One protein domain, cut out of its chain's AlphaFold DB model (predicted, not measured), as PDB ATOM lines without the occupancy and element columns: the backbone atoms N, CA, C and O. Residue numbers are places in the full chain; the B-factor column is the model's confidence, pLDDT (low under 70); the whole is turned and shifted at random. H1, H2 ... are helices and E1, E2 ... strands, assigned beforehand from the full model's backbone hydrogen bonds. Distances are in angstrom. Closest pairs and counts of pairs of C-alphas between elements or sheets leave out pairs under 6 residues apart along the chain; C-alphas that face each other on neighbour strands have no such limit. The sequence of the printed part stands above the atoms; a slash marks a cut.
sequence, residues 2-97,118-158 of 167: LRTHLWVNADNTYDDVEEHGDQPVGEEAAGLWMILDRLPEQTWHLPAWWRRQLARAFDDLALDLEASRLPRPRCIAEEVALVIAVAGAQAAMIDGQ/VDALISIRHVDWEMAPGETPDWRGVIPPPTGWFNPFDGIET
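AT A GLANCE: This is residues 2 to 97 and 118 to 158 of the 167 residues of an uncharacterized protein of Mycolicibacter sinensis (strain JDM601) (UniProt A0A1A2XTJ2). Two long helices, H1 and H2, lie side by side as a helical hairpin, and a third long helix, H3, crosses one side of this pair at a steep slant. On the side of H3 away from that pair sit a small hairpin of two short strands, E1 and E2, and the very short helix H4, while long stretches without a named element, residues 21 to 47 and 141 to 158, make up much of the rest. The printed part has 137 residues with four named helices and two named strands, in the order H1, H2, H3, H4, E1, E2, and the one sheet, E1 - E2, is antiparallel. The class is mostly helix, though under half of the residues, 67 of 137, are in named elements. The whole is compact, with a radius of gyration of the C-alphas of 14.1 A and spans of 39 by 38 by 29 A.

HOW THE PARTS SIT: The sheet consists of E1, residues 128 to 130, and E2, residues 138 to 140, antiparallel neighbours that form a hairpin, with 145 degrees between their directions. The C-alphas of Trp 129 and Trp 139 face each other at 4.4 A. N 130 and O 138 are within hydrogen-bond range at 2.9 A, and so are N 138 and O 130 at 2.8 A. Both strands are apart from H3, residues 76 to 94, whose centre is the nearest of the elements' centres to the mean of all C-alphas, at 7.1 A. H4, residues 118 to 121, is close to H3 but not clearly touching it; their closest C-alphas are those of Val 83 and Val 118, 7.3 A apart. H1, residues 2 to 20, touches H3 with residues 2 to 9 alone, and the closest C-alphas are those of His 5 and Ala 85, 5.2 A apart. These two helices run opposite ways at a steep tilt of 66 degrees. H2, residues 48 to 66, touches H3 with residues 54 to 61 alone, and the closest C-alphas are those of Ala 57 and Glu 78, 5.1 A apart. H2 and H3 run the same way at a steep tilt of 62 degrees. H1 and H2 form a helical hairpin and touch, with the C-alphas of Ala 10 and Ala 55 closest at 4.6 A. They run opposite ways at a shallow tilt of 17 degrees. H4 is apart from both H1 and H2. In H1, H2 and H3 every O i to N i+4 pair is within hydrogen-bond range; H4 is too short for such a pair.

IN THESE COORDINATES: H1 begins at C-alpha 2, at (27.734, -7.203, -11.616), and measures 26.4 A from first to last C-alpha. H2 measures 26.7 A, from Ala 48 to Glu 66. H3 measures 27.2 A and begins at C-alpha 76, at (29.189, 10.950, -11.308). H4, from Val 118 to Leu 121, measures 5.2 A. E1, from Asp 128 to Glu 130, measures 7.2 A. E2, from Asp 138 to Arg 140, measures 6.3 A and ends at C-alpha 140, at (18.357, 11.676, -2.099).

THE WHOLE: The two C-alphas farthest apart are those of Glu 28 and Gly 155, at 41.3 A. Residues 98 to 117 are not printed, and C-alphas 97 and 118 are 20.1 A apart across this cut, which falls in the link from H3 to H4. The link from H1 to H2 is long, with 27 residues; the links from H2 to H3, from H4 to E1 and from E1 to E2 are short. The C-alphas of residues 141 to 158 lie 11 to 22 A from the mean of all C-alphas. The mean pLDDT of the printed part is 93.7, and no printed residue is under 70.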
ATOM      1  N   LEU A   2      27.552  -8.637 -11.310       92.75
ATOM      2  CA  LEU A   2      27.734  -7.203 -11.616       92.75
ATOM      3  C   LEU A   2      28.084  -6.892 -13.085       92.75
ATOM      4  O   LEU A   2      27.423  -6.068 -13.703       92.75
ATOM      5  N   ARG A   3      29.062  -7.596 -13.679       94.12
ATOM      6  CA  ARG A   3      29.428  -7.422 -15.102       94.12
ATOM      7  C   ARG A   3      28.231  -7.592 -16.040       94.12
ATOM      8  O   ARG A   3      28.082  -6.826 -16.980       94.12
ATOM      9  N   THR A   4      27.397  -8.600 -15.789       93.56
ATOM     10  CA  THR A   4      26.210  -8.878 -16.604       93.56
ATOM     11  C   THR A   4      25.221  -7.723 -16.520       93.56
ATOM     12  O   THR A   4      24.771  -7.251 -17.554       93.56
ATOM     13  N   HIS A   5      24.939  -7.218 -15.315       95.38
ATOM     14  CA  HIS A   5      24.037  -6.077 -15.147       95.38
ATOM     15  C   HIS A   5      24.592  -4.787 -15.750       95.38
ATOM     16  O   HIS A   5      23.820  -4.013 -16.294       95.38
ATOM     17  N   LEU A   6      25.909  -4.566 -15.726       97.69
ATOM     18  CA  LEU A   6      26.508  -3.424 -16.421       97.69
ATOM     19  C   LEU A   6      26.272  -3.510 -17.937       97.69
ATOM     20  O   LEU A   6      25.802  -2.543 -18.523       97.69
ATOM     21  N   TRP A   7      26.506  -4.668 -18.561       97.06
ATOM     22  CA  TRP A   7      26.229  -4.844 -19.992       97.06
ATOM     23  C   TRP A   7      24.743  -4.720 -20.337       97.06
ATOM     24  O   TRP A   7      24.396  -4.003 -21.273       97.06
ATOM     25  N   VAL A   8      23.869  -5.373 -19.564       96.38
ATOM     26  CA  VAL A   8      22.413  -5.306 -19.763       96.38
ATOM     27  C   VAL A   8      21.913  -3.874 -19.607       96.38
ATOM     28  O   VAL A   8      21.164  -3.402 -20.449       96.38
ATOM     29  N   ASN A   9      22.359  -3.150 -18.580       97.94
ATOM     30  CA  ASN A   9      21.943  -1.766 -18.382       97.94
ATOM     31  C   ASN A   9      22.476  -0.851 -19.490       97.94
ATOM     32  O   ASN A   9      21.768   0.066 -19.896       97.94
ATOM     33  N   ALA A  10      23.683  -1.099 -20.009       98.00
ATOM     34  CA  ALA A  10      24.190  -0.367 -21.164       98.00
ATOM     35  C   ALA A  10      23.300  -0.584 -22.396       98.00
ATOM     36  O   ALA A  10      22.873   0.391 -23.009       98.00
ATOM     37  N   ASP A  11      22.991  -1.843 -22.726       97.88
ATOM     38  CA  ASP A  11      22.108  -2.196 -23.844       97.88
ATOM     39  C   ASP A  11      20.715  -1.586 -23.669       97.88
ATOM     40  O   ASP A  11      20.269  -0.858 -24.547       97.88
ATOM     41  N   ASN A  12      20.099  -1.760 -22.501       97.81
ATOM     42  CA  ASN A  12      18.802  -1.171 -22.176       97.81
ATOM     43  C   ASN A  12      18.808   0.364 -22.278       97.81
ATOM     44  O   ASN A  12      17.827   0.959 -22.704       97.81
ATOM     45  N   THR A  13      19.908   1.025 -21.901       98.06
ATOM     46  CA  THR A  13      20.019   2.486 -22.037       98.06
ATOM     47  C   THR A  13      20.128   2.893 -23.507       98.06
ATOM     48  O   THR A  13      19.560   3.911 -23.897       98.06
ATOM     49  N   TYR A  14      20.851   2.133 -24.340       97.94
ATOM     50  CA  TYR A  14      20.856   2.374 -25.786       97.94
ATOM     51  C   TYR A  14      19.472   2.127 -26.396       97.94
ATOM     52  O   TYR A  14      19.037   2.949 -27.197       97.94
ATOM     53  N   ASP A  15      18.775   1.067 -25.985       97.81
ATOM     54  CA  ASP A  15      17.431   0.737 -26.465       97.81
ATOM     55  C   ASP A  15      16.422   1.842 -26.082       97.81
ATOM     56  O   ASP A  15      15.725   2.351 -26.960       97.81
ATOM     57  N   ASP A  16      16.438   2.333 -24.830       97.25
ATOM     58  CA  ASP A  16      15.638   3.497 -24.402       97.25
ATOM     59  C   ASP A  16      15.930   4.740 -25.279       97.25
ATOM     60  O   ASP A  16      15.029   5.517 -25.614       97.25
ATOM     61  N   VAL A  17      17.195   4.962 -25.669       97.19
ATOM     62  CA  VAL A  17      17.577   6.083 -26.548       97.19
ATOM     63  C   VAL A  17      17.089   5.887 -27.978       97.19
ATOM     64  O   VAL A  17      16.643   6.853 -28.598       97.19
ATOM     65  N   GLU A  18      17.214   4.687 -28.531       96.81
ATOM     66  CA  GLU A  18      16.768   4.377 -29.891       96.81
ATOM     67  C   GLU A  18      15.243   4.480 -30.014       96.81
ATOM     68  O   GLU A  18      14.746   4.991 -31.021       96.81
ATOM     69  N   GLU A  19      14.509   4.056 -28.982       96.69
ATOM     70  CA  GLU A  19      13.047   4.090 -28.954       96.69
ATOM     71  C   GLU A  19      12.493   5.502 -28.716       96.69
ATOM     72  O   GLU A  19      11.567   5.932 -29.409       96.69
ATOM     73  N   HIS A  20      13.062   6.249 -27.763       96.00
ATOM     74  CA  HIS A  20      12.474   7.508 -27.293       96.00
ATOM     75  C   HIS A  20      13.255   8.768 -27.696       96.00
ATOM     76  O   HIS A  20      12.712   9.876 -27.667       96.00
ATOM     77  N   GLY A  21      14.526   8.649 -28.085       95.62
ATOM     78  CA  GLY A  21      15.362   9.776 -28.502       95.62
ATOM     79  C   GLY A  21      15.484  10.860 -27.426       95.62
ATOM     80  O   GLY A  21      15.987  10.609 -26.331       95.62
ATOM     81  N   ASP A  22      15.031  12.074 -27.757       96.94
ATOM     82  CA  ASP A  22      15.005  13.243 -26.863       96.94
ATOM     83  C   ASP A  22      13.695  13.366 -26.058       96.94
ATOM     84  O   ASP A  22      13.536  14.311 -25.282       96.94
ATOM     85  N   GLN A  23      12.729  12.458 -26.243       96.19
ATOM     86  CA  GLN A  23      11.464  12.508 -25.509       96.19
ATOM     87  C   GLN A  23      11.740  12.404 -24.000       96.19
ATOM     88  O   GLN A  23      12.473  11.504 -23.589       96.19
ATOM     89  N   PRO A  24      11.194  13.294 -23.154       95.00
ATOM     90  CA  PRO A  24      11.381  13.195 -21.713       95.00
ATOM     91  C   PRO A  24      10.638  11.982 -21.138       95.00
ATOM     92  O   PRO A  24       9.567  11.624 -21.636       95.00
ATOM     93  N   VAL A  25      11.164  11.397 -20.059       94.25
ATOM     94  CA  VAL A  25      10.374  10.469 -19.233       94.25
ATOM     95  C   VAL A  25       9.254  11.287 -18.585       94.25
ATOM     96  O   VAL A  25       9.516  12.220 -17.827       94.25
ATOM     97  N   GLY A  26       8.007  11.012 -18.967       89.19
ATOM     98  CA  GLY A  26       6.829  11.639 -18.364       89.19
ATOM     99  C   GLY A  26       6.365  10.873 -17.128       89.19
ATOM    100  O   GLY A  26       6.638   9.684 -17.015       89.19
ATOM    101  N   GLU A  27       5.606  11.521 -16.240       82.38
ATOM    102  CA  GLU A  27       5.066  10.887 -15.021       82.38
ATOM    103  C   GLU A  27       4.272   9.604 -15.321       82.38
ATOM    104  O   GLU A  27       4.406   8.611 -14.618       82.38
ATOM    105  N   GLU A  28       3.491   9.590 -16.408       82.00
ATOM    106  CA  GLU A  28       2.713   8.415 -16.835       82.00
ATOM    107  C   GLU A  28       3.582   7.268 -17.379       82.00
ATOM    108  O   GLU A  28       3.123   6.129 -17.451       82.00
ATOM    109  N   ALA A  29       4.819   7.567 -17.782       79.88
ATOM    110  CA  ALA A  29       5.773   6.601 -18.310       79.88
ATOM    111  C   ALA A  29       6.843   6.187 -17.285       79.88
ATOM    112  O   ALA A  29       7.654   5.311 -17.579       79.88
ATOM    113  N   ALA A  30       6.855   6.798 -16.096       81.56
ATOM    114  CA  ALA A  30       7.771   6.437 -15.024       81.56
ATOM    115  C   ALA A  30       7.498   4.996 -14.558       81.56
ATOM    116  O   ALA A  30       6.366   4.634 -14.232       81.56
ATOM    117  N   GLY A  31       8.538   4.164 -14.543       83.38
ATOM    118  CA  GLY A  31       8.460   2.727 -14.272       83.38
ATOM    119  C   GLY A  31       8.184   1.861 -15.509       83.38
ATOM    120  O   GLY A  31       8.075   0.642 -15.369       83.38
ATOM    121  N   LEU A  32       8.036   2.461 -16.696       88.12
ATOM    122  CA  LEU A  32       7.809   1.745 -17.956       88.12
ATOM    123  C   LEU A  32       9.033   1.727 -18.877       88.12
ATOM    124  O   LEU A  32       9.026   0.972 -19.849       88.12
ATOM    125  N   TRP A  33      10.048   2.551 -18.607       93.94
ATOM    126  CA  TRP A  33      11.282   2.559 -19.393       93.94
ATOM    127  C   TRP A  33      12.240   1.512 -18.829       93.94
ATOM    128  O   TRP A  33      12.043   0.968 -17.738       93.94
ATOM    129  N   MET A  34      13.276   1.161 -19.586       93.88
ATOM    130  CA  MET A  34      14.159   0.084 -19.155       93.88
ATOM    131  C   MET A  34      15.123   0.545 -18.057       93.88
ATOM    132  O   MET A  34      15.320  -0.175 -17.070       93.88
ATOM    133  N   ILE A  35      15.751   1.714 -18.236       95.81
ATOM    134  CA  ILE A  35      16.763   2.263 -17.319       95.81
ATOM    135  C   ILE A  35      16.581   3.752 -17.048       95.81
ATOM    136  O   ILE A  35      16.817   4.181 -15.916       95.81
ATOM    137  N   LEU A  36      16.232   4.563 -18.050       96.00
ATOM    138  CA  LEU A  36      16.308   6.022 -17.904       96.00
ATOM    139  C   LEU A  36      15.306   6.600 -16.891       96.00
ATOM    140  O   LEU A  36      15.559   7.670 -16.341       96.00
ATOM    141  N   ASP A  37      14.218   5.890 -16.598       94.38
ATOM    142  CA  ASP A  37      13.261   6.240 -15.542       94.38
ATOM    143  C   ASP A  37      13.750   5.901 -14.123       94.38
ATOM    144  O   ASP A  37      13.195   6.396 -13.146       94.38
ATOM    145  N   ARG A  38      14.826   5.116 -13.990       94.69
ATOM    146  CA  ARG A  38      15.469   4.781 -12.705       94.69
ATOM    147  C   ARG A  38      16.496   5.811 -12.267       94.69
ATOM    148  O   ARG A  38      17.085   5.666 -11.200       94.69
ATOM    149  N   LEU A  39      16.782   6.803 -13.102       95.38
ATOM    150  CA  LEU A  39      17.690   7.900 -12.788       95.38
ATOM    151  C   LEU A  39      16.974   8.978 -11.965       95.38
ATOM    152  O   LEU A  39      15.744   9.039 -11.990       95.38
ATOM    153  N   PRO A  40      17.715   9.890 -11.305       94.38
ATOM    154  CA  PRO A  40      17.111  11.067 -10.694       94.38
ATOM    155  C   PRO A  40      16.249  11.834 -11.703       94.38
ATOM    156  O   PRO A  40      16.686  12.064 -12.835       94.38
ATOM    157  N   GLU A  41      15.063  12.279 -11.289       92.50
ATOM    158  CA  GLU A  41      14.070  12.942 -12.155       92.50
ATOM    159  C   GLU A  41      14.639  14.144 -12.928       92.50
ATOM    160  O   GLU A  41      14.250  14.436 -14.061       92.50
ATOM    161  N   GLN A  42      15.641  14.827 -12.366       92.75
ATOM    162  CA  GLN A  42      16.332  15.947 -13.010       92.75
ATOM    163  C   GLN A  42      17.072  15.539 -14.294       92.75
ATOM    164  O   GLN A  42      17.506  16.407 -15.048       92.75
ATOM    165  N   THR A  43      17.235  14.243 -14.554       95.69
ATOM    166  CA  THR A  43      17.855  13.716 -15.776       95.69
ATOM    167  C   THR A  43      16.850  13.320 -16.854       95.69
ATOM    168  O   THR A  43      17.222  13.178 -18.018       95.69
ATOM    169  N   TRP A  44      15.566  13.195 -16.512       96.06
ATOM    170  CA  TRP A  44      14.545  12.620 -17.392       96.06
ATOM    171  C   TRP A  44      14.325  13.408 -18.682       96.06
ATOM    172  O   TRP A  44      13.941  12.839 -19.699       96.06
ATOM    173  N   HIS A  45      14.617  14.707 -18.674       96.06
ATOM    174  CA  HIS A  45      14.469  15.604 -19.822       96.06
ATOM    175  C   HIS A  45      15.761  15.798 -20.629       96.06
ATOM    176  O   HIS A  45      15.801  16.627 -21.541       96.06
ATOM    177  N   LEU A  46      16.841  15.097 -20.276       97.69
ATOM    178  CA  LEU A  46      18.129  15.284 -20.933       97.69
ATOM    179  C   LEU A  46      18.136  14.668 -22.337       97.69
ATOM    180  O   LEU A  46      17.502  13.637 -22.552       97.69
ATOM    181  N   PRO A  47      18.876  15.267 -23.281       97.69
ATOM    182  CA  PRO A  47      18.885  14.843 -24.678       97.69
ATOM    183  C   PRO A  47      19.586  13.492 -24.896       97.69
ATOM    184  O   PRO A  47      20.430  13.061 -24.106       97.69
ATOM    185  N   ALA A  48      19.316  12.868 -26.040       97.38
ATOM    186  CA  ALA A  48      19.836  11.577 -26.482       97.38
ATOM    187  C   ALA A  48      21.365  11.480 -26.410       97.38
ATOM    188  O   ALA A  48      21.897  10.444 -26.017       97.38
ATOM    189  N   TRP A  49      22.101  12.552 -26.727       95.81
ATOM    190  CA  TRP A  49      23.567  12.533 -26.621       95.81
ATOM    191  C   TRP A  49      24.042  12.312 -25.178       95.81
ATOM    192  O   TRP A  49      25.032  11.614 -24.955       95.81
ATOM    193  N   TRP A  50      23.336  12.883 -24.198       97.62
ATOM    194  CA  TRP A  50      23.650  12.736 -22.778       97.62
ATOM    195  C   TRP A  50      23.315  11.316 -22.321       97.62
ATOM    196  O   TRP A  50      24.126  10.660 -21.673       97.62
ATOM    197  N   ARG A  51      22.159  10.800 -22.752       97.88
ATOM    198  CA  ARG A  51      21.707   9.431 -22.459       97.88
ATOM    199  C   ARG A  51      22.661   8.376 -23.033       97.88
ATOM    200  O   ARG A  51      22.996   7.414 -22.353       97.88
ATOM    201  N   ARG A  52      23.206   8.596 -24.235       97.00
ATOM    202  CA  ARG A  52      24.252   7.732 -24.823       97.00
ATOM    203  C   ARG A  52      25.556   7.782 -24.038       97.00
ATOM    204  O   ARG A  52      26.212   6.759 -23.873       97.00
ATOM    205  N   GLN A  53      25.937   8.954 -23.533       96.75
ATOM    206  CA  GLN A  53      27.093   9.079 -22.640       96.75
ATOM    207  C   GLN A  53      26.881   8.325 -21.321       96.75
ATOM    208  O   GLN A  53      27.835   7.750 -20.803       96.75
ATOM    209  N   LEU A  54      25.649   8.256 -20.813       97.88
ATOM    210  CA  LEU A  54      25.317   7.395 -19.681       97.88
ATOM    211  C   LEU A  54      25.395   5.902 -20.046       97.88
ATOM    212  O   LEU A  54      26.009   5.145 -19.300       97.88
ATOM    213  N   ALA A  55      24.858   5.479 -21.196       97.88
ATOM    214  CA  ALA A  55      24.987   4.095 -21.677       97.88
ATOM    215  C   ALA A  55      26.463   3.662 -21.738       97.88
ATOM    216  O   ALA A  55      26.848   2.586 -21.282       97.88
ATOM    217  N   ARG A  56      27.324   4.568 -22.208       96.25
ATOM    218  CA  ARG A  56      28.774   4.378 -22.225       96.25
ATOM    219  C   ARG A  56      29.401   4.279 -20.828       96.25
ATOM    220  O   ARG A  56      30.372   3.549 -20.674       96.25
ATOM    221  N   ALA A  57      28.873   4.963 -19.812       97.38
ATOM    222  CA  ALA A  57      29.371   4.823 -18.441       97.38
ATOM    223  C   ALA A  57      29.183   3.386 -17.917       97.38
ATOM    224  O   ALA A  57      30.079   2.847 -17.265       97.38
ATOM    225  N   PHE A  58      28.069   2.731 -18.265       98.19
ATOM    226  CA  PHE A  58      27.881   1.303 -17.995       98.19
ATOM    227  C   PHE A  58      28.900   0.435 -18.754       98.19
ATOM    228  O   PHE A  58      29.534  -0.427 -18.140       98.19
ATOM    229  N   ASP A  59      29.113   0.697 -20.053       97.06
ATOM    230  CA  ASP A  59      30.127  -0.001 -20.863       97.06
ATOM    231  C   ASP A  59      31.537   0.139 -20.246       97.06
ATOM    232  O   ASP A  59      32.270  -0.842 -20.121       97.06
ATOM    233  N   ASP A  60      31.928   1.346 -19.818       96.25
ATOM    234  CA  ASP A  60      33.248   1.634 -19.240       96.25
ATOM    235  C   ASP A  60      33.514   0.819 -17.961       96.25
ATOM    236  O   ASP A  60      34.628   0.318 -17.759       96.25
ATOM    237  N   LEU A  61      32.496   0.647 -17.116       97.25
ATOM    238  CA  LEU A  61      32.575  -0.177 -15.908       97.25
ATOM    239  C   LEU A  61      32.572  -1.675 -16.237       97.25
ATOM    240  O   LEU A  61      33.304  -2.447 -15.611       97.25
ATOM    241  N   ALA A  62      31.782  -2.105 -17.227       96.75
ATOM    242  CA  ALA A  62      31.766  -3.496 -17.677       96.75
ATOM    243  C   ALA A  62      33.143  -3.915 -18.217       96.75
ATOM    244  O   ALA A  62      33.672  -4.966 -17.844       96.75
ATOM    245  N   LEU A  63      33.760  -3.049 -19.022       95.19
ATOM    246  CA  LEU A  63      35.091  -3.248 -19.596       95.19
ATOM    247  C   LEU A  63      36.199  -3.289 -18.537       95.19
ATOM    248  O   LEU A  63      37.197  -3.991 -18.720       95.19
ATOM    249  N   ASP A  64      36.058  -2.571 -17.419       95.88
ATOM    250  CA  ASP A  64      36.990  -2.722 -16.297       95.88
ATOM    251  C   ASP A  64      36.945  -4.140 -15.727       95.88
ATOM    252  O   ASP A  64      38.002  -4.756 -15.563       95.88
ATOM    253  N   LEU A  65      35.748  -4.688 -15.509       95.69
ATOM    254  CA  LEU A  65      35.585  -6.059 -15.023       95.69
ATOM    255  C   LEU A  65      36.094  -7.096 -16.031       95.69
ATOM    256  O   LEU A  65      36.727  -8.073 -15.631       95.69
ATOM    257  N   GLU A  66      35.869  -6.895 -17.330       94.62
ATOM    258  CA  GLU A  66      36.426  -7.771 -18.373       94.62
ATOM    259  C   GLU A  66      37.951  -7.775 -18.382       94.62
ATOM    260  O   GLU A  66      38.576  -8.823 -18.540       94.62
ATOM    261  N   ALA A  67      38.559  -6.623 -18.116       94.19
ATOM    262  CA  ALA A  67      39.997  -6.497 -17.953       94.19
ATOM    263  C   ALA A  67      40.498  -6.907 -16.552       94.19
ATOM    264  O   ALA A  67      41.638  -6.595 -16.202       94.19
ATOM    265  N   SER A  68      39.670  -7.589 -15.748       93.81
ATOM    266  CA  SER A  68      39.984  -8.036 -14.380       93.81
ATOM    267  C   SER A  68      40.394  -6.903 -13.427       93.81
ATOM    268  O   SER A  68      41.208  -7.096 -12.525       93.81
ATOM    269  N   ARG A  69      39.828  -5.708 -13.620       94.56
ATOM    270  CA  ARG A  69      39.967  -4.555 -12.722       94.56
ATOM    271  C   ARG A  69      38.669  -4.316 -11.958       94.56
ATOM    272  O   ARG A  69      37.582  -4.640 -12.428       94.56
ATOM    273  N   LEU A  70      38.784  -3.705 -10.781       94.06
ATOM    274  CA  LEU A  70      37.608  -3.222 -10.059       94.06
ATOM    275  C   LEU A  70      36.994  -2.023 -10.806       94.06
ATOM    276  O   LEU A  70      37.748  -1.129 -11.206       94.06
ATOM    277  N   PRO A  71      35.659  -1.965 -10.958       95.75
ATOM    278  CA  PRO A  71      34.964  -0.913 -11.691       95.75
ATOM    279  C   PRO A  71      34.808   0.323 -10.796       95.75
ATOM    280  O   PRO A  71      33.723   0.624 -10.309       95.75
ATOM    281  N   ARG A  72      35.921   1.005 -10.505       95.31
ATOM    282  CA  ARG A  72      35.908   2.224  -9.684       95.31
ATOM    283  C   ARG A  72      35.396   3.404 -10.516       95.31
ATOM    284  O   ARG A  72      36.029   3.699 -11.536       95.31
ATOM    285  N   PRO A  73      34.319   4.089 -10.086       96.12
ATOM    286  CA  PRO A  73      33.810   5.251 -10.795       96.12
ATOM    287  C   PRO A  73      34.846   6.362 -10.913       96.12
ATOM    288  O   PRO A  73      35.561   6.674  -9.958       96.12
ATOM    289  N   ARG A  74      34.909   6.976 -12.092       95.56
ATOM    290  CA  ARG A  74      35.771   8.132 -12.375       95.56
ATOM    291  C   ARG A  74      35.011   9.445 -12.490       95.56
ATOM    292  O   ARG A  74      35.651  10.486 -12.567       95.56
ATOM    293  N   CYS A  75      33.687   9.390 -12.541       96.19
ATOM    294  CA  CYS A  75      32.783  10.529 -12.639       96.19
ATOM    295  C   CYS A  75      31.413  10.162 -12.044       96.19
ATOM    296  O   CYS A  75      31.150   8.992 -11.751       96.19
ATOM    297  N   ILE A  76      30.526  11.149 -11.895       97.06
ATOM    298  CA  ILE A  76      29.189  10.950 -11.308       97.06
ATOM    299  C   ILE A  76      28.351   9.978 -12.143       97.06
ATOM    300  O   ILE A  76      27.643   9.146 -11.585       97.06
ATOM    301  N   ALA A  77      28.446  10.038 -13.475       97.50
ATOM    302  CA  ALA A  77      27.706   9.123 -14.342       97.50
ATOM    303  C   ALA A  77      28.102   7.656 -14.104       97.50
ATOM    304  O   ALA A  77      27.233   6.792 -14.049       97.50
ATOM    305  N   GLU A  78      29.397   7.375 -13.918       97.75
ATOM    306  CA  GLU A  78      29.869   6.034 -13.555       97.75
ATOM    307  C   GLU A  78      29.426   5.639 -12.138       97.75
ATOM    308  O   GLU A  78      29.114   4.478 -11.897       97.75
ATOM    309  N   GLU A  79      29.361   6.584 -11.199       97.19
ATOM    310  CA  GLU A  79      28.882   6.312  -9.838       97.19
ATOM    311  C   GLU A  79      27.413   5.874  -9.858       97.19
ATOM    312  O   GLU A  79      27.078   4.799  -9.365       97.19
ATOM    313  N   VAL A  80      26.557   6.653 -10.523       97.44
ATOM    314  CA  VAL A  80      25.129   6.352 -10.704       97.44
ATOM    315  C   VAL A  80      24.933   5.027 -11.450       97.44
ATOM    316  O   VAL A  80      24.149   4.184 -11.010       97.44
ATOM    317  N   ALA A  81      25.678   4.801 -12.537       97.81
ATOM    318  CA  ALA A  81      25.626   3.555 -13.300       97.81
ATOM    319  C   ALA A  81      26.005   2.332 -12.446       97.81
ATOM    320  O   ALA A  81      25.328   1.300 -12.491       97.81
ATOM    321  N   LEU A  82      27.058   2.446 -11.630       97.12
ATOM    322  CA  LEU A  82      27.479   1.378 -10.731       97.12
ATOM    323  C   LEU A  82      26.391   1.053  -9.703       97.12
ATOM    324  O   LEU A  82      26.080  -0.121  -9.511       97.12
ATOM    325  N   VAL A  83      25.797   2.069  -9.076       96.25
ATOM    326  CA  VAL A  83      24.750   1.894  -8.057       96.25
ATOM    327  C   VAL A  83      23.530   1.175  -8.645       96.25
ATOM    328  O   VAL A  83      23.082   0.178  -8.083       96.25
ATOM    329  N   ILE A  84      23.055   1.586  -9.828       96.75
ATOM    330  CA  ILE A  84      21.938   0.916 -10.526       96.75
ATOM    331  C   ILE A  84      22.285  -0.542 -10.865       96.75
ATOM    332  O   ILE A  84      21.452  -1.440 -10.718       96.75
ATOM    333  N   ALA A  85      23.508  -0.810 -11.330       96.56
ATOM    334  CA  ALA A  85      23.924  -2.166 -11.676       96.56
ATOM    335  C   ALA A  85      24.065  -3.077 -10.449       96.56
ATOM    336  O   ALA A  85      23.746  -4.265 -10.536       96.56
ATOM    337  N   VAL A  86      24.507  -2.537  -9.310       94.94
ATOM    338  CA  VAL A  86      24.554  -3.285  -8.050       94.94
ATOM    339  C   VAL A  86      23.146  -3.581  -7.537       94.94
ATOM    340  O   VAL A  86      22.897  -4.727  -7.174       94.94
ATOM    341  N   ALA A  87      22.218  -2.621  -7.596       94.00
ATOM    342  CA  ALA A  87      20.811  -2.840  -7.246       94.00
ATOM    343  C   ALA A  87      20.207  -4.015  -8.035       94.00
ATOM    344  O   ALA A  87      19.649  -4.950  -7.464       94.00
ATOM    345  N   GLY A  88      20.408  -4.021  -9.360       94.00
ATOM    346  CA  GLY A  88      19.955  -5.113 -10.221       94.00
ATOM    347  C   GLY A  88      20.615  -6.455  -9.889       94.00
ATOM    348  O   GLY A  88      19.933  -7.477  -9.835       94.00
ATOM    349  N   ALA A  89      21.925  -6.459  -9.625       92.50
ATOM    350  CA  ALA A  89      22.650  -7.672  -9.251       92.50
ATOM    351  C   ALA A  89      22.196  -8.240  -7.898       92.50
ATOM    352  O   ALA A  89      22.136  -9.461  -7.748       92.50
ATOM    353  N   GLN A  90      21.869  -7.373  -6.939       92.56
ATOM    354  CA  GLN A  90      21.318  -7.758  -5.645       92.56
ATOM    355  C   GLN A  90      19.912  -8.345  -5.799       92.56
ATOM    356  O   GLN A  90      19.654  -9.422  -5.269       92.56
ATOM    357  N   ALA A  91      19.030  -7.686  -6.554       92.25
ATOM    358  CA  ALA A  91      17.684  -8.188  -6.826       92.25
ATOM    359  C   ALA A  91      17.725  -9.574  -7.490       92.25
ATOM    360  O   ALA A  91      17.085 -10.512  -7.021       92.25
ATOM    361  N   ALA A  92      18.574  -9.744  -8.508       90.69
ATOM    362  CA  ALA A  92      18.761 -11.032  -9.168       90.69
ATOM    363  C   ALA A  92      19.291 -12.116  -8.212       90.69
ATOM    364  O   ALA A  92      18.902 -13.275  -8.324       90.69
ATOM    365  N   MET A  93      20.161 -11.761  -7.262       89.38
ATOM    366  CA  MET A  93      20.630 -12.697  -6.238       89.38
ATOM    367  C   MET A  93      19.493 -13.129  -5.301       89.38
ATOM    368  O   MET A  93      19.311 -14.329  -5.098       89.38
ATOM    369  N   ILE A  94      18.692 -12.180  -4.807       89.62
ATOM    370  CA  ILE A  94      17.532 -12.448  -3.938       89.62
ATOM    371  C   ILE A  94      16.519 -13.366  -4.638       89.62
ATOM    372  O   ILE A  94      16.011 -14.308  -4.028       89.62
ATOM    373  N   ASP A  95      16.280 -13.140  -5.929       88.94
ATOM    374  CA  ASP A  95      15.328 -13.913  -6.731       88.94
ATOM    375  C   ASP A  95      15.877 -15.267  -7.221       88.94
ATOM    376  O   ASP A  95      15.184 -15.994  -7.939       88.94
ATOM    377  N   GLY A  96      17.121 -15.627  -6.885       86.31
ATOM    378  CA  GLY A  96      17.743 -16.867  -7.367       86.31
ATOM    379  C   GLY A  96      18.104 -16.846  -8.859       86.31
ATOM    380  O   GLY A  96      18.315 -17.894  -9.468       86.31
ATOM    381  N   GLN A  97      18.158 -15.666  -9.476       86.06
ATOM    382  CA  GLN A  97      18.436 -15.451 -10.897       86.06
ATOM    383  C   GLN A  97      19.936 -15.264 -11.152       86.06
ATOM    384  O   GLN A  97      20.387 -14.231 -11.649       86.06
ATOM    385  N   VAL A 118      29.436  -1.908  -2.265       89.56
ATOM    386  CA  VAL A 118      29.320  -0.597  -2.920       89.56
ATOM    387  C   VAL A 118      30.278   0.413  -2.295       89.56
ATOM    388  O   VAL A 118      31.013   1.073  -3.028       89.56
ATOM    389  N   ASP A 119      30.344   0.492  -0.965       89.94
ATOM    390  CA  ASP A 119      31.230   1.426  -0.256       89.94
ATOM    391  C   ASP A 119      32.717   1.145  -0.538       89.94
ATOM    392  O   ASP A 119      33.538   2.059  -0.627       89.94
ATOM    393  N   ALA A 120      33.087  -0.118  -0.764       90.56
ATOM    394  CA  ALA A 120      34.443  -0.479  -1.166       90.56
ATOM    395  C   ALA A 120      34.799   0.002  -2.587       90.56
ATOM    396  O   ALA A 120      35.981   0.247  -2.881       90.56
ATOM    397  N   LEU A 121      33.812   0.124  -3.480       92.56
ATOM    398  CA  LEU A 121      33.988   0.601  -4.855       92.56
ATOM    399  C   LEU A 121      33.899   2.131  -4.950       92.56
ATOM    400  O   LEU A 121      34.695   2.725  -5.685       92.56
ATOM    401  N   ILE A 122      33.002   2.747  -4.177       92.81
ATOM    402  CA  ILE A 122      32.733   4.190  -4.129       92.81
ATOM    403  C   ILE A 122      33.357   4.777  -2.858       92.81
ATOM    404  O   ILE A 122      32.745   4.807  -1.797       92.81
ATOM    405  N   SER A 123      34.592   5.274  -2.961       79.31
ATOM    406  CA  SER A 123      35.315   5.825  -1.803       79.31
ATOM    407  C   SER A 123      34.755   7.156  -1.297       79.31
ATOM    408  O   SER A 123      34.904   7.483  -0.123       79.31
ATOM    409  N   ILE A 124      34.172   7.949  -2.195       88.50
ATOM    410  CA  ILE A 124      33.522   9.227  -1.905       88.50
ATOM    411  C   ILE A 124      32.238   9.235  -2.721       88.50
ATOM    412  O   ILE A 124      32.303   9.072  -3.939       88.50
ATOM    413  N   ARG A 125      31.097   9.398  -2.050       90.62
ATOM    414  CA  ARG A 125      29.805   9.559  -2.718       90.62
ATOM    415  C   ARG A 125      29.650  11.001  -3.182       90.62
ATOM    416  O   ARG A 125      29.873  11.926  -2.398       90.62
ATOM    417  N   HIS A 126      29.271  11.182  -4.439       93.69
ATOM    418  CA  HIS A 126      28.945  12.486  -5.025       93.69
ATOM    419  C   HIS A 126      27.440  12.652  -5.237       93.69
ATOM    420  O   HIS A 126      26.972  13.770  -5.459       93.69
ATOM    421  N   VAL A 127      26.697  11.547  -5.178       92.69
ATOM    422  CA  VAL A 127      25.238  11.523  -5.199       92.69
ATOM    423  C   VAL A 127      24.766  10.719  -3.999       92.69
ATOM    424  O   VAL A 127      25.217   9.595  -3.780       92.69
ATOM    425  N   ASP A 128      23.851  11.296  -3.228       92.88
ATOM    426  CA  ASP A 128      23.236  10.593  -2.112       92.88
ATOM    427  C   ASP A 128      22.129   9.673  -2.628       92.88
ATOM    428  O   ASP A 128      21.320  10.045  -3.480       92.88
ATOM    429  N   TRP A 129      22.086   8.457  -2.099       93.25
ATOM    430  CA  TRP A 129      21.066   7.470  -2.419       93.25
ATOM    431  C   TRP A 129      20.878   6.507  -1.253       93.25
ATOM    432  O   TRP A 129      21.796   6.263  -0.460       93.25
ATOM    433  N   GLU A 130      19.680   5.948  -1.180       92.44
ATOM    434  CA  GLU A 130      19.338   4.809  -0.337       92.44
ATOM    435  C   GLU A 130      18.925   3.648  -1.242       92.44
ATOM    436  O   GLU A 130      18.356   3.852  -2.310       92.44
ATOM    437  N   MET A 131      19.236   2.418  -0.845       89.62
ATOM    438  CA  MET A 131      18.906   1.230  -1.628       89.62
ATOM    439  C   MET A 131      18.421   0.150  -0.673       89.62
ATOM    440  O   MET A 131      19.216  -0.476   0.032       89.62
ATOM    441  N   ALA A 132      17.102  -0.028  -0.610       88.69
ATOM    442  CA  ALA A 132      16.533  -1.165   0.091       88.69
ATOM    443  C   ALA A 132      16.881  -2.461  -0.669       88.69
ATOM    444  O   ALA A 132      17.008  -2.432  -1.897       88.69
ATOM    445  N   PRO A 133      17.056  -3.603   0.023       86.50
ATOM    446  CA  PRO A 133      17.428  -4.850  -0.635       86.50
ATOM    447  C   PRO A 133      16.454  -5.244  -1.748       86.50
ATOM    448  O   PRO A 133      15.268  -5.440  -1.494       86.50
ATOM    449  N   GLY A 134      16.973  -5.394  -2.968       84.69
ATOM    450  CA  GLY A 134      16.186  -5.804  -4.135       84.69
ATOM    451  C   GLY A 134      15.367  -4.689  -4.794       84.69
ATOM    452  O   GLY A 134      14.656  -4.955  -5.759       84.69
ATOM    453  N   GLU A 135      15.478  -3.449  -4.316       89.56
ATOM    454  CA  GLU A 135      14.802  -2.289  -4.898       89.56
ATOM    455  C   GLU A 135      15.755  -1.438  -5.746       89.56
ATOM    456  O   GLU A 135      16.982  -1.534  -5.654       89.56
ATOM    457  N   THR A 136      15.187  -0.583  -6.598       89.69
ATOM    458  CA  THR A 136      15.960   0.441  -7.307       89.69
ATOM    459  C   THR A 136      16.455   1.518  -6.338       89.69
ATOM    460  O   THR A 136      15.784   1.786  -5.342       89.69
ATOM    461  N   PRO A 137      17.586   2.184  -6.628       92.81
ATOM    462  CA  PRO A 137      18.092   3.256  -5.777       92.81
ATOM    463  C   PRO A 137      17.093   4.415  -5.667       92.81
ATOM    464  O   PRO A 137      16.586   4.900  -6.678       92.81
ATOM    465  N   ASP A 138      16.857   4.881  -4.445       94.00
ATOM    466  CA  ASP A 138      16.117   6.103  -4.146       94.00
ATOM    467  C   ASP A 138      17.115   7.261  -4.026       94.00
ATOM    468  O   ASP A 138      17.935   7.307  -3.103       94.00
ATOM    469  N   TRP A 139      17.093   8.171  -4.998       94.50
ATOM    470  CA  TRP A 139      18.032   9.288  -5.091       94.50
ATOM    471  C   TRP A 139      17.655  10.402  -4.111       94.50
ATOM    472  O   TRP A 139      16.561  10.968  -4.163       94.50
ATOM    473  N   ARG A 140      18.581  10.750  -3.214       92.56
ATOM    474  CA  ARG A 140      18.357  11.676  -2.099       92.56
ATOM    475  C   ARG A 140      19.118  12.986  -2.276       92.56
ATOM    476  O   ARG A 140      20.046  13.114  -3.068       92.56
ATOM    477  N   GLY A 141      18.742  13.961  -1.451       89.38
ATOM    478  CA  GLY A 141      19.508  15.188  -1.276       89.38
ATOM    479  C   GLY A 141      19.546  16.076  -2.520       89.38
ATOM    480  O   GLY A 141      18.602  16.134  -3.310       89.38
ATOM    481  N   VAL A 142      20.634  16.836  -2.651       89.50
ATOM    482  CA  VAL A 142      20.850  17.738  -3.786       89.50
ATOM    483  C   VAL A 142      21.648  17.003  -4.852       89.50
ATOM    484  O   VAL A 142      22.854  16.814  -4.714       89.50
ATOM    485  N   ILE A 143      20.976  16.634  -5.939       92.50
ATOM    486  CA  ILE A 143      21.613  15.991  -7.088       92.50
ATOM    487  C   ILE A 143      22.468  17.024  -7.848       92.50
ATOM    488  O   ILE A 143      21.946  18.077  -8.234       92.50
ATOM    489  N   PRO A 144      23.768  16.760  -8.095       94.12
ATOM    490  CA  PRO A 144      24.619  17.660  -8.867       94.12
ATOM    491  C   PRO A 144      24.085  17.890 -10.289       94.12
ATOM    492  O   PRO A 144      23.502  16.974 -10.876       94.12
ATOM    493  N   PRO A 145      24.334  19.065 -10.902       95.56
ATOM    494  CA  PRO A 145      23.870  19.356 -12.254       95.56
ATOM    495  C   PRO A 145      24.325  18.295 -13.274       95.56
ATOM    496  O   PRO A 145      25.534  18.059 -13.399       95.56
ATOM    497  N   PRO A 146      23.407  17.709 -14.070       95.44
ATOM    498  CA  PRO A 146      23.739  16.657 -15.036       95.44
ATOM    499  C   PRO A 146      24.781  17.041 -16.089       95.44
ATOM    500  O   PRO A 146      25.463  16.182 -16.647       95.44
ATOM    501  N   THR A 147      24.956  18.339 -16.342       94.19
ATOM    502  CA  THR A 147      25.991  18.872 -17.238       94.19
ATOM    503  C   THR A 147      27.412  18.541 -16.782       94.19
ATOM    504  O   THR A 147      28.316  18.508 -17.608       94.19
ATOM    505  N   GLY A 148      27.622  18.320 -15.480       95.00
ATOM    506  CA  GLY A 148      28.924  17.976 -14.909       95.00
ATOM    507  C   GLY A 148      29.155  16.478 -14.721       95.00
ATOM    508  O   GLY A 148      30.239  16.097 -14.292       95.00
ATOM    509  N   TRP A 149      28.174  15.621 -15.022       96.81
ATOM    510  CA  TRP A 149      28.227  14.219 -14.603       96.81
ATOM    511  C   TRP A 149      29.338  13.394 -15.249       96.81
ATOM    512  O   TRP A 149      29.775  12.403 -14.671       96.81
ATOM    513  N   PHE A 150      29.805  13.806 -16.424       95.69
ATOM    514  CA  PHE A 150      30.874  13.124 -17.154       95.69
ATOM    515  C   PHE A 150      32.257  13.728 -16.901       95.69
ATOM    516  O   PHE A 150      33.243  13.240 -17.454       95.69
ATOM    517  N   ASN A 151      32.346  14.785 -16.087       95.06
ATOM    518  CA  ASN A 151      33.634  15.345 -15.707       95.06
ATOM    519  C   ASN A 151      34.350  14.365 -14.772       95.06
ATOM    520  O   ASN A 151      33.714  13.826 -13.863       95.06
ATOM    521  N   PRO A 152      35.655  14.128 -14.978       95.25
ATOM    522  CA  PRO A 152      36.409  13.277 -14.079       95.25
ATOM    523  C   PRO A 152      36.447  13.888 -12.674       95.25
ATOM    524  O   PRO A 152      36.507  15.110 -12.522       95.25
ATOM    525  N   PHE A 153      36.455  13.034 -11.657       94.38
ATOM    526  CA  PHE A 153      36.755  13.438 -10.290       94.38
ATOM    527  C   PHE A 153      38.185  13.981 -10.177       94.38
ATOM    528  O   PHE A 153      39.067  13.647 -10.977       94.38
ATOM    529  N   ASP A 154      38.427  14.797  -9.152       91.19
ATOM    530  CA  ASP A 154      39.728  15.424  -8.926       91.19
ATOM    531  C   ASP A 154      40.855  14.383  -8.845       91.19
ATOM    532  O   ASP A 154      40.818  13.436  -8.061       91.19
ATOM    533  N   GLY A 155      41.884  14.569  -9.676       88.69
ATOM    534  CA  GLY A 155      43.046  13.679  -9.732       88.69
ATOM    535  C   GLY A 155      42.820  12.350 -10.464       88.69
ATOM    536  O   GLY A 155      43.741  11.533 -10.501       88.69
ATOM    537  N   ILE A 156      41.648  12.131 -11.068       91.25
ATOM    538  CA  ILE A 156      41.337  10.922 -11.837       91.25
ATOM    539  C   ILE A 156      41.473  11.182 -13.343       91.25
ATOM    540  O   ILE A 156      41.022  12.192 -13.878       91.25
ATOM    541  N   GLU A 157      42.096  10.242 -14.057       87.81
ATOM    542  CA  GLU A 157      42.237  10.315 -15.512       87.81
ATOM    543  C   GLU A 157      40.921   9.977 -16.229       87.81
ATOM    544  O   GLU A 157      40.250   8.986 -15.909       87.81
ATOM    545  N   THR A 158      40.592  10.763 -17.257       86.88
ATOM    546  CA  THR A 158      39.422  10.521 -18.112       86.88
ATOM    547  C   THR A 158      39.469   9.155 -18.797       86.88
ATOM    548  O   THR A 158      40.522   8.569 -19.057       86.88
TER     549      THR A 158